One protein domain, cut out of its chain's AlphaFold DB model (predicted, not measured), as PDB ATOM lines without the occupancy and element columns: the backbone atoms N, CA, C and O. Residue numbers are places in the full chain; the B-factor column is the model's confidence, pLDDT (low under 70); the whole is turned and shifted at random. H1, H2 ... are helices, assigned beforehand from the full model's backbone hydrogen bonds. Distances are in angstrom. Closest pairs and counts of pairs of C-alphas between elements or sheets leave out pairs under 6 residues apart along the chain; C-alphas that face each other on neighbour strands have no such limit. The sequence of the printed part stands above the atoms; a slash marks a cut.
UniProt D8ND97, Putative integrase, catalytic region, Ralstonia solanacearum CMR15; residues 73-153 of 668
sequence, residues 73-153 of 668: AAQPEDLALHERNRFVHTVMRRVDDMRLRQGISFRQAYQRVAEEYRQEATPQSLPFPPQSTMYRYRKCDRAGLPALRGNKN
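This is residues 73 to 153 of the 668 residues of the protein "Putative integrase, catalytic region" of Ralstonia solanacearum CMR15 (UniProt D8ND97). One long helix, H1, makes the longest axis; after its last residues a tight turn leads into H2, which makes a steep corner with it, and the short H3 stands crosswise near the middle of H1. Residues 119 to 124 stick out, and the tail after H3 runs back toward the first printed residues. The printed part has 81 residues and three named helices, H1, H2, H3, with no named strand: all helix. It is compact, radius of gyration of the C-alphas 13.5 A, spans 38 by 33 by 19 A.

H1, residues 79 to 102, begins at C-alpha 79 (31.398, -42.274, -45.597) and is 34.6 A long. H2, residues 106 to 120, is 20.5 A long. H3, residues 131 to 142, is 16.3 A long and ends at C-alpha 142 (31.213, -27.959, -25.292).

H1, with residues 94 to 99 alone, touches H2, at a steep tilt of 62 degrees, opposite ways; the closest C-alphas, of Arg 99 and Ala 109, are 5.2 A apart. H1, with residue 92 alone, only just touches residues 134 to 138 of H3, with 3 pairs of C-alphas within 8 A, about perpendicular at 90 degrees; the closest C-alphas are those of Met 92 and Met 134, 7.5 A. H2 and H3 are close but not clearly touching, the closest C-alphas, of Tyr 110 and Gln 131, 7.2 A apart. Every O i to N i+4 pair is within hydrogen-bond range in H1 and H3, and 10 of 11 in H2.

The C-alphas farthest apart, of Glu 77 and Gly 103, are 39.7 A apart. The printed part has no cut; the link H1 to H2 is tight and H2 to H3 short. No printed residue is under 70 in pLDDT.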
ATOM      1  N   ALA A  73      37.463 -41.638 -36.799       85.69
ATOM      2  CA  ALA A  73      38.687 -42.190 -37.392       85.69
ATOM      3  C   ALA A  73      38.798 -43.733 -37.293       85.69
ATOM      4  O   ALA A  73      39.417 -44.348 -38.147       85.69
ATOM      5  N   ALA A  74      38.159 -44.378 -36.306       86.00
ATOM      6  CA  ALA A  74      38.060 -45.845 -36.203       86.00
ATOM      7  C   ALA A  74      36.920 -46.463 -37.059       86.00
ATOM      8  O   ALA A  74      36.586 -47.652 -36.945       86.00
ATOM      9  N   GLN A  75      36.272 -45.642 -37.889       89.94
ATOM     10  CA  GLN A  75      35.187 -45.996 -38.807       89.94
ATOM     11  C   GLN A  75      35.435 -45.362 -40.200       89.94
ATOM     12  O   GLN A  75      34.578 -44.615 -40.663       89.94
ATOM     13  N   PRO A  76      36.588 -45.610 -40.862       86.81
ATOM     14  CA  PRO A  76      36.909 -45.016 -42.169       86.81
ATOM     15  C   PRO A  76      35.812 -45.261 -43.219       86.81
ATOM     16  O   PRO A  76      35.312 -44.297 -43.787       86.81
ATOM     17  N   GLU A  77      35.343 -46.504 -43.351       89.94
ATOM     18  CA  GLU A  77      34.327 -46.915 -44.345       89.94
ATOM     19  C   GLU A  77      32.936 -46.256 -44.198       89.94
ATOM     20  O   GLU A  77      32.102 -46.363 -45.094       89.94
ATOM     21  N   ASP A  78      32.628 -45.594 -43.073       89.25
ATOM     22  CA  ASP A  78      31.312 -44.978 -42.825       89.25
ATOM     23  C   ASP A  78      31.243 -43.579 -43.479       89.25
ATOM     24  O   ASP A  78      31.144 -42.551 -42.805       89.25
ATOM     25  N   LEU A  79      31.354 -43.523 -44.814       91.12
ATOM     26  CA  LEU A  79      31.398 -42.274 -45.597       91.12
ATOM     27  C   LEU A  79      30.221 -41.340 -45.266       91.12
ATOM     28  O   LEU A  79      30.425 -40.155 -44.994       91.12
ATOM     29  N   ALA A  80      29.008 -41.888 -45.165       90.44
ATOM     30  CA  ALA A  80      27.800 -41.137 -44.824       90.44
ATOM     31  C   ALA A  80      27.843 -40.521 -43.407       90.44
ATOM     32  O   ALA A  80      27.276 -39.447 -43.176       90.44
ATOM     33  N   LEU A  81      28.520 -41.158 -42.442       90.94
ATOM     34  CA  LEU A  81      28.807 -40.558 -41.135       90.94
ATOM     35  C   LEU A  81      29.804 -39.402 -41.260       90.94
ATOM     36  O   LEU A  81      29.593 -38.365 -40.629       90.94
ATOM     37  N   HIS A  82      30.869 -39.555 -42.053       90.38
ATOM     38  CA  HIS A  82      31.881 -38.508 -42.243       90.38
ATOM     39  C   HIS A  82      31.309 -37.269 -42.924       90.38
ATOM     40  O   HIS A  82      31.548 -36.157 -42.453       90.38
ATOM     41  N   GLU A  83      30.509 -37.443 -43.973       91.38
ATOM     42  CA  GLU A  83      29.817 -36.358 -44.678       91.38
ATOM     43  C   GLU A  83      28.834 -35.629 -43.764       91.38
ATOM     44  O   GLU A  83      28.907 -34.407 -43.621       91.38
ATOM     45  N   ARG A  84      27.971 -36.369 -43.054       91.19
ATOM     46  CA  ARG A  84      27.043 -35.778 -42.077       91.19
ATOM     47  C   ARG A  84      27.779 -35.069 -40.942       91.19
ATOM     48  O   ARG A  84      27.349 -33.999 -40.519       91.19
ATOM     49  N   ASN A  85      28.903 -35.607 -40.468       91.62
ATOM     50  CA  ASN A  85      29.707 -34.964 -39.429       91.62
ATOM     51  C   ASN A  85      30.433 -33.710 -39.958       91.62
ATOM     52  O   ASN A  85      30.525 -32.714 -39.243       91.62
ATOM     53  N   ARG A  86      30.892 -33.717 -41.218       91.50
ATOM     54  CA  ARG A  86      31.455 -32.546 -41.916       91.50
ATOM     55  C   ARG A  86      30.403 -31.441 -42.048       91.50
ATOM     56  O   ARG A  86      30.671 -30.316 -41.638       91.50
ATOM     57  N   PHE A  87      29.203 -31.776 -42.527       93.56
ATOM     58  CA  PHE A  87      28.061 -30.858 -42.623       93.56
ATOM     59  C   PHE A  87      27.716 -30.245 -41.259       93.56
ATOM     60  O   PHE A  87      27.716 -29.022 -41.120       93.56
ATOM     61  N   VAL A  88      27.537 -31.071 -40.222       92.81
ATOM     62  CA  VAL A  88      27.240 -30.598 -38.859       92.81
ATOM     63  C   VAL A  88      28.343 -29.687 -38.306       92.81
ATOM     64  O   VAL A  88      28.023 -28.656 -37.722       92.81
ATOM     65  N   HIS A  89      29.630 -29.984 -38.526       90.94
ATOM     66  CA  HIS A  89      30.719 -29.087 -38.112       90.94
ATOM     67  C   HIS A  89      30.811 -27.791 -38.930       90.94
ATOM     68  O   HIS A  89      31.337 -26.801 -38.425       90.94
ATOM     69  N   THR A  90      30.341 -27.761 -40.177       92.69
ATOM     70  CA  THR A  90      30.239 -26.518 -40.961       92.69
ATOM     71  C   THR A  90      29.067 -25.664 -40.483       92.69
ATOM     72  O   THR A  90      29.253 -24.475 -40.242       92.69
ATOM     73  N   VAL A  91      27.896 -26.265 -40.245       93.44
ATOM     74  CA  VAL A  91      26.714 -25.559 -39.723       93.44
ATOM     75  C   VAL A  91      26.952 -25.035 -38.300       93.44
ATOM     76  O   VAL A  91      26.691 -23.864 -38.039       93.44
ATOM     77  N   MET A  92      27.515 -25.849 -37.396       93.56
ATOM     78  CA  MET A  92      27.910 -25.401 -36.050       93.56
ATOM     79  C   MET A  92      28.868 -24.206 -36.112       93.56
ATOM     80  O   MET A  92      28.618 -23.206 -35.447       93.56
ATOM     81  N   ARG A  93      29.908 -24.262 -36.961       92.81
ATOM     82  CA  ARG A  93      30.841 -23.136 -37.132       92.81
ATOM     83  C   ARG A  93      30.162 -21.888 -37.689       92.81
ATOM     84  O   ARG A  93      30.354 -20.840 -37.098       92.81
ATOM     85  N   ARG A  94      29.317 -21.975 -38.730       93.94
ATOM     86  CA  ARG A  94      28.548 -20.805 -39.213       93.94
ATOM     87  C   ARG A  94      27.728 -20.158 -38.081       93.94
ATOM     88  O   ARG A  94      27.743 -18.939 -37.950       93.94
ATOM     89  N   VAL A  95      27.065 -20.953 -37.233       94.31
ATOM     90  CA  VAL A  95      26.273 -20.439 -36.095       94.31
ATOM     91  C   VAL A  95      27.148 -19.829 -34.991       94.31
ATOM     92  O   VAL A  95      26.804 -18.774 -34.460       94.31
ATOM     93  N   ASP A  96      28.267 -20.458 -34.625       92.44
ATOM     94  CA  ASP A  96      29.178 -19.922 -33.605       92.44
ATOM     95  C   ASP A  96      29.935 -18.671 -34.096       92.44
ATOM     96  O   ASP A  96      30.057 -17.713 -33.332       92.44
ATOM     97  N   ASP A  97      30.342 -18.623 -35.369       93.25
ATOM     98  CA  ASP A  97      30.898 -17.439 -36.037       93.25
ATOM     99  C   ASP A  97      29.892 -16.284 -36.044       93.25
ATOM    100  O   ASP A  97      30.221 -15.184 -35.607       93.25
ATOM    101  N   MET A  98      28.653 -16.526 -36.492       94.19
ATOM    102  CA  MET A  98      27.583 -15.521 -36.502       94.19
ATOM    103  C   MET A  98      27.334 -14.962 -35.094       94.19
ATOM    104  O   MET A  98      27.219 -13.749 -34.905       94.19
ATOM    105  N   ARG A  99      27.323 -15.841 -34.082       95.69
ATOM    106  CA  ARG A  99      27.189 -15.452 -32.674       95.69
ATOM    107  C   ARG A  99      28.336 -14.546 -32.215       95.69
ATOM    108  O   ARG A  99      28.083 -13.571 -31.517       95.69
ATOM    109  N   LEU A 100      29.579 -14.873 -32.570       92.56
ATOM    110  CA  LEU A 100      30.762 -14.106 -32.166       92.56
ATOM    111  C   LEU A 100      30.851 -12.757 -32.893       92.56
ATOM    112  O   LEU A 100      31.059 -11.742 -32.241       92.56
ATOM    113  N   ARG A 101      30.631 -12.730 -34.214       94.00
ATOM    114  CA  ARG A 101      30.713 -11.511 -35.043       94.00
ATOM    115  C   ARG A 101      29.649 -10.466 -34.697       94.00
ATOM    116  O   ARG A 101      29.894  -9.284 -34.888       94.00
ATOM    117  N   GLN A 102      28.473 -10.890 -34.223       93.56
ATOM    118  CA  GLN A 102      27.335  -9.999 -33.943       93.56
ATOM    119  C   GLN A 102      26.997  -9.856 -32.446       93.56
ATOM    120  O   GLN A 102      26.047  -9.156 -32.108       93.56
ATOM    121  N   GLY A 103      27.705 -10.542 -31.539       93.25
ATOM    122  CA  GLY A 103      27.455 -10.493 -30.086       93.25
ATOM    123  C   GLY A 103      26.111 -11.080 -29.611       93.25
ATOM    124  O   GLY A 103      25.768 -10.972 -28.435       93.25
ATOM    125  N   ILE A 104      25.333 -11.696 -30.506       95.88
ATOM    126  CA  ILE A 104      23.957 -12.158 -30.255       95.88
ATOM    127  C   ILE A 104      23.886 -13.493 -29.492       95.88
ATOM    128  O   ILE A 104      24.875 -14.204 -29.318       95.88
ATOM    129  N   SER A 105      22.689 -13.902 -29.060       95.44
ATOM    130  CA  SER A 105      22.496 -15.235 -28.469       95.44
ATOM    131  C   SER A 105      22.620 -16.357 -29.513       95.44
ATOM    132  O   SER A 105      22.316 -16.184 -30.692       95.44
ATOM    133  N   PHE A 106      22.978 -17.570 -29.070       94.06
ATOM    134  CA  PHE A 106      23.029 -18.753 -29.948       94.06
ATOM    135  C   PHE A 106      21.669 -19.084 -30.595       94.06
ATOM    136  O   PHE A 106      21.645 -19.646 -31.683       94.06
ATOM    137  N   ARG A 107      20.538 -18.709 -29.971       95.38
ATOM    138  CA  ARG A 107      19.200 -18.874 -30.567       95.38
ATOM    139  C   ARG A 107      19.021 -17.950 -31.773       95.38
ATOM    140  O   ARG A 107      18.631 -18.425 -32.832       95.38
ATOM    141  N   GLN A 108      19.363 -16.670 -31.628       94.75
ATOM    142  CA  GLN A 108      19.281 -15.684 -32.711       94.75
ATOM    143  C   GLN A 108      20.276 -16.005 -33.839       94.75
ATOM    144  O   GLN A 108      19.904 -15.953 -35.006       94.75
ATOM    145  N   ALA A 109      21.504 -16.414 -33.499       95.38
ATOM    146  CA  ALA A 109      22.498 -16.854 -34.481       95.38
ATOM    147  C   ALA A 109      22.034 -18.100 -35.254       95.38
ATOM    148  O   ALA A 109      22.144 -18.136 -36.476       95.38
ATOM    149  N   TYR A 110      21.449 -19.091 -34.564       96.44
ATOM    150  CA  TYR A 110      20.811 -20.240 -35.211       96.44
ATOM    151  C   TYR A 110      19.685 -19.793 -36.153       96.44
ATOM    152  O   TYR A 110      19.631 -20.268 -37.279       96.44
ATOM    153  N   GLN A 111      18.805 -18.880 -35.723       95.12
ATOM    154  CA  GLN A 111      17.673 -18.423 -36.539       95.12
ATOM    155  C   GLN A 111      18.126 -17.691 -37.811       95.12
ATOM    156  O   GLN A 111      17.560 -17.955 -38.866       95.12
ATOM    157  N   ARG A 112      19.158 -16.836 -37.732       94.56
ATOM    158  CA  ARG A 112      19.735 -16.140 -38.898       94.56
ATOM    159  C   ARG A 112      20.389 -17.117 -39.877       94.56
ATOM    160  O   ARG A 112      19.963 -17.195 -41.021       94.56
ATOM    161  N   VAL A 113      21.296 -17.974 -39.402       95.00
ATOM    162  CA  VAL A 113      21.971 -18.969 -40.258       95.00
ATOM    163  C   VAL A 113      20.994 -20.010 -40.830       95.00
ATOM    164  O   VAL A 113      21.209 -20.512 -41.928       95.00
ATOM    165  N   ALA A 114      19.894 -20.323 -40.135       93.75
ATOM    166  CA  ALA A 114      18.827 -21.194 -40.642       93.75
ATOM    167  C   ALA A 114      17.870 -20.502 -41.634       93.75
ATOM    168  O   ALA A 114      17.061 -21.185 -42.261       93.75
ATOM    169  N   GLU A 115      17.890 -19.173 -41.736       93.62
ATOM    170  CA  GLU A 115      17.194 -18.391 -42.766       93.62
ATOM    171  C   GLU A 115      18.099 -18.239 -43.993       93.62
ATOM    172  O   GLU A 115      17.729 -18.696 -45.069       93.62
ATOM    173  N   GLU A 116      19.338 -17.777 -43.796       93.12
ATOM    174  CA  GLU A 116      20.406 -17.744 -44.811       93.12
ATOM    175  C   GLU A 116      20.533 -19.097 -45.532       93.12
ATOM    176  O   GLU A 116      20.459 -19.168 -46.756       93.12
ATOM    177  N   TYR A 117      20.621 -20.205 -44.786       92.94
ATOM    178  CA  TYR A 117      20.719 -21.537 -45.387       92.94
ATOM    179  C   TYR A 117      19.458 -21.960 -46.155       92.94
ATOM    180  O   TYR A 117      19.574 -22.716 -47.109       92.94
ATOM    181  N   ARG A 118      18.259 -21.495 -45.778       91.19
ATOM    182  CA  ARG A 118      17.030 -21.784 -46.546       91.19
ATOM    183  C   ARG A 118      16.970 -21.002 -47.858       91.19
ATOM    184  O   ARG A 118      16.340 -21.482 -48.790       91.19
ATOM    185  N   GLN A 119      17.635 -19.852 -47.929       91.06
ATOM    186  CA  GLN A 119      17.763 -19.044 -49.144       91.06
ATOM    187  C   GLN A 119      18.895 -19.564 -50.054       91.06
ATOM    188  O   GLN A 119      18.765 -19.528 -51.272       91.06
ATOM    189  N   GLU A 120      19.968 -20.126 -49.478       90.38
ATOM    190  CA  GLU A 120      21.051 -20.819 -50.205       90.38
ATOM    191  C   GLU A 120      20.696 -22.258 -50.662       90.38
ATOM    192  O   GLU A 120      21.418 -22.838 -51.476       90.38
ATOM    193  N   ALA A 121      19.644 -22.885 -50.117       87.31
ATOM    194  CA  ALA A 121      19.402 -24.323 -50.276       87.31
ATOM    195  C   ALA A 121      18.853 -24.724 -51.657       87.31
ATOM    196  O   ALA A 121      17.758 -24.341 -52.064       87.31
ATOM    197  N   THR A 122      19.568 -25.629 -52.324       88.06
ATOM    198  CA  THR A 122      19.090 -26.353 -53.514       88.06
ATOM    199  C   THR A 122      18.274 -27.601 -53.129       88.06
ATOM    200  O   THR A 122      18.442 -28.116 -52.021       88.06
ATOM    201  N   PRO A 123      17.476 -28.201 -54.040       84.19
ATOM    202  CA  PRO A 123      16.766 -29.466 -53.780       84.19
ATOM    203  C   PRO A 123      17.662 -30.667 -53.413       84.19
ATOM    204  O   PRO A 123      17.170 -31.672 -52.909       84.19
ATOM    205  N   GLN A 124      18.971 -30.573 -53.667       84.81
ATOM    206  CA  GLN A 124      19.980 -31.591 -53.337       84.81
ATOM    207  C   GLN A 124      20.692 -31.311 -51.995       84.81
ATOM    208  O   GLN A 124      21.543 -32.088 -51.563       84.81
ATOM    209  N   SER A 125      20.376 -30.192 -51.336       86.44
ATOM    210  CA  SER A 125      21.013 -29.768 -50.087       86.44
ATOM    211  C   SER A 125      20.543 -30.599 -48.889       86.44
ATOM    212  O   SER A 125      19.377 -30.975 -48.779       86.44
ATOM    213  N   LEU A 126      21.454 -30.874 -47.949       88.19
ATOM    214  CA  LEU A 126      21.122 -31.613 -46.727       88.19
ATOM    215  C   LEU A 126      20.169 -30.799 -45.831       88.19
ATOM    216  O   LEU A 126      20.398 -29.607 -45.621       88.19
ATOM    217  N   PRO A 127      19.137 -31.421 -45.227       90.38
ATOM    218  CA  PRO A 127      18.191 -30.705 -44.380       90.38
ATOM    219  C   PRO A 127      18.896 -30.095 -43.163       90.38
ATOM    220  O   PRO A 127      19.622 -30.781 -42.432       90.38
ATOM    221  N   PHE A 128      18.668 -28.800 -42.934       92.50
ATOM    222  CA  PHE A 128      19.293 -28.064 -41.837       92.50
ATOM    223  C   PHE A 128      18.901 -28.677 -40.476       92.50
ATOM    224  O   PHE A 128      17.715 -28.936 -40.248       92.50
ATOM    225  N   PRO A 129      19.844 -28.928 -39.545       94.00
ATOM    226  CA  PRO A 129      19.516 -29.614 -38.299       94.00
ATOM    227  C   PRO A 129      18.570 -28.774 -37.415       94.00
ATOM    228  O   PRO A 129      18.889 -27.619 -37.137       94.00
ATOM    229  N   PRO A 130      17.452 -29.333 -36.902       94.69
ATOM    230  CA  PRO A 130      16.508 -28.592 -36.061       94.69
ATOM    231  C   PRO A 130      17.146 -27.968 -34.813       94.69
ATOM    232  O   PRO A 130      18.099 -28.516 -34.257       94.69
ATOM    233  N   GLN A 131      16.567 -26.875 -34.300       94.31
ATOM    234  CA  GLN A 131      17.109 -26.119 -33.160       94.31
ATOM    235  C   GLN A 131      17.428 -27.012 -31.948       94.31
ATOM    236  O   GLN A 131      18.511 -26.920 -31.372       94.31
ATOM    237  N   SER A 132      16.520 -27.919 -31.575       94.69
ATOM    238  CA  SER A 132      16.721 -28.865 -30.468       94.69
ATOM    239  C   SER A 132      17.919 -29.798 -30.698       94.69
ATOM    240  O   SER A 132      18.675 -30.083 -29.767       94.69
ATOM    241  N   THR A 133      18.146 -30.218 -31.943       94.06
ATOM    242  CA  THR A 133      19.307 -31.006 -32.373       94.06
ATOM    243  C   THR A 133      20.591 -30.173 -32.346       94.06
ATOM    244  O   THR A 133      21.593 -30.638 -31.807       94.06
ATOM    245  N   MET A 134      20.566 -28.917 -32.802       94.62
ATOM    246  CA  MET A 134      21.718 -28.006 -32.710       94.62
ATOM    247  C   MET A 134      22.124 -27.707 -31.262       94.62
ATOM    248  O   MET A 134      23.312 -27.677 -30.950       94.62
ATOM    249  N   TYR A 135      21.170 -27.579 -30.334       94.62
ATOM    250  CA  TYR A 135      21.484 -27.468 -28.903       94.62
ATOM    251  C   TYR A 135      22.098 -28.759 -28.325       94.62
ATOM    252  O   TYR A 135      22.981 -28.675 -27.468       94.62
ATOM    253  N   ARG A 136      21.709 -29.949 -28.814       93.25
ATOM    254  CA  ARG A 136      22.376 -31.222 -28.466       93.25
ATOM    255  C   ARG A 136      23.806 -31.267 -29.014       93.25
ATOM    256  O   ARG A 136      24.717 -31.585 -28.257       93.25
ATOM    257  N   TYR A 137      24.019 -30.883 -30.273       94.12
ATOM    258  CA  TYR A 137      25.355 -30.803 -30.877       94.12
ATOM    259  C   TYR A 137      26.256 -29.809 -30.136       94.12
ATOM    260  O   TYR A 137      27.373 -30.168 -29.776       94.12
ATOM    261  N   ARG A 138      25.749 -28.619 -29.785       92.75
ATOM    262  CA  ARG A 138      26.462 -27.639 -28.947       92.75
ATOM    263  C   ARG A 138      26.796 -28.186 -27.553       92.75
ATOM    264  O   ARG A 138      27.855 -27.869 -27.021       92.75
ATOM    265  N   LYS A 139      25.926 -29.008 -26.948       92.50
ATOM    266  CA  LYS A 139      26.216 -29.683 -25.668       92.50
ATOM    267  C   LYS A 139      27.333 -30.724 -25.818       92.50
ATOM    268  O   LYS A 139      28.196 -30.787 -24.947       92.50
ATOM    269  N   CYS A 140      27.345 -31.496 -26.907       90.31
ATOM    270  CA  CYS A 140      28.447 -32.410 -27.222       90.31
ATOM    271  C   CYS A 140      29.760 -31.649 -27.452       90.31
ATOM    272  O   CYS A 140      30.757 -31.968 -26.813       90.31
ATOM    273  N   ASP A 141      29.754 -30.612 -28.290       88.44
ATOM    274  CA  ASP A 141      30.952 -29.853 -28.665       88.44
ATOM    275  C   ASP A 141      31.567 -29.095 -27.474       88.44
ATOM    276  O   ASP A 141      32.776 -29.162 -27.261       88.44
ATOM    277  N   ARG A 142      30.744 -28.518 -26.580       87.56
ATOM    278  CA  ARG A 142      31.213 -27.959 -25.292       87.56
ATOM    279  C   ARG A 142      31.803 -29.000 -24.333       87.56
ATOM    280  O   ARG A 142      32.563 -28.626 -23.448       87.56
ATOM    281  N   ALA A 143      31.467 -30.278 -24.496       86.81
ATOM    282  CA  ALA A 143      32.118 -31.399 -23.816       86.81
ATOM    283  C   ALA A 143      33.251 -32.022 -24.667       86.81
ATOM    284  O   ALA A 143      33.792 -33.072 -24.323       86.81
ATOM    285  N   GLY A 144      33.611 -31.425 -25.810       86.19
ATOM    286  CA  GLY A 144      34.544 -31.972 -26.801       86.19
ATOM    287  C   GLY A 144      34.213 -33.402 -27.244       86.19
ATOM    288  O   GLY A 144      35.108 -34.195 -27.531       86.19
ATOM    289  N   LEU A 145      32.925 -33.749 -27.248       89.12
ATOM    290  CA  LEU A 145      32.382 -34.991 -27.781       89.12
ATOM    291  C   LEU A 145      31.947 -34.759 -29.237       89.12
ATOM    292  O   LEU A 145      31.441 -33.681 -29.553       89.12
ATOM    293  N   PRO A 146      32.078 -35.753 -30.135       89.50
ATOM    294  CA  PRO A 146      31.560 -35.613 -31.489       89.50
ATOM    295  C   PRO A 146      30.034 -35.443 -31.467       89.50
ATOM    296  O   PRO A 146      29.327 -36.071 -30.675       89.50
ATOM    297  N   ALA A 147      29.531 -34.585 -32.355       90.06
ATOM    298  CA  ALA A 147      28.106 -34.276 -32.469       90.06
ATOM    299  C   ALA A 147      27.271 -35.495 -32.908       90.06
ATOM    300  O   ALA A 147      26.123 -35.652 -32.492       90.06
ATOM    301  N   LEU A 148      27.873 -36.377 -33.713       91.00
ATOM    302  CA  LEU A 148      27.317 -37.656 -34.152       91.00
ATOM    303  C   LEU A 148      28.058 -38.840 -33.507       91.00
ATOM    304  O   LEU A 148      29.125 -38.689 -32.913       91.00
ATOM    305  N   ARG A 149      27.484 -40.043 -33.630       89.25
ATOM    306  CA  ARG A 149      28.122 -41.313 -33.254       89.25
ATOM    307  C   ARG A 149      27.883 -42.359 -34.342       89.25
ATOM    308  O   ARG A 149      26.733 -42.688 -34.635       89.25
ATOM    309  N   GLY A 150      28.969 -42.899 -34.893       86.88
ATOM    310  CA  GLY A 150      28.935 -43.963 -35.903       86.88
ATOM    311  C   GLY A 150      28.322 -45.274 -35.418       86.88
ATOM    312  O   GLY A 150      28.263 -45.540 -34.210       86.88
ATOM    313  N   ASN A 151      27.867 -46.100 -36.363       85.56
ATOM    314  CA  ASN A 151      27.039 -47.277 -36.083       85.56
ATOM    315  C   ASN A 151      27.716 -48.323 -35.176       85.56
ATOM    316  O   ASN A 151      27.014 -48.980 -34.406       85.56
ATOM    317  N   LYS A 152      29.058 -48.419 -35.149       83.56
ATOM    318  CA  LYS A 152      29.780 -49.331 -34.232       83.56
ATOM    319  C   LYS A 152      29.564 -48.990 -32.744       83.56
ATOM    320  O   LYS A 152      29.799 -49.832 -31.883       83.56
ATOM    321  N   ASN A 153      29.086 -47.780 -32.430       84.69
ATOM    322  CA  ASN A 153      28.749 -47.331 -31.071       84.69
ATOM    323  C   ASN A 153      27.270 -47.545 -30.684       84.69
ATOM    324  O   ASN A 153      26.857 -47.092 -29.617       84.69
TER     325      ASN A 153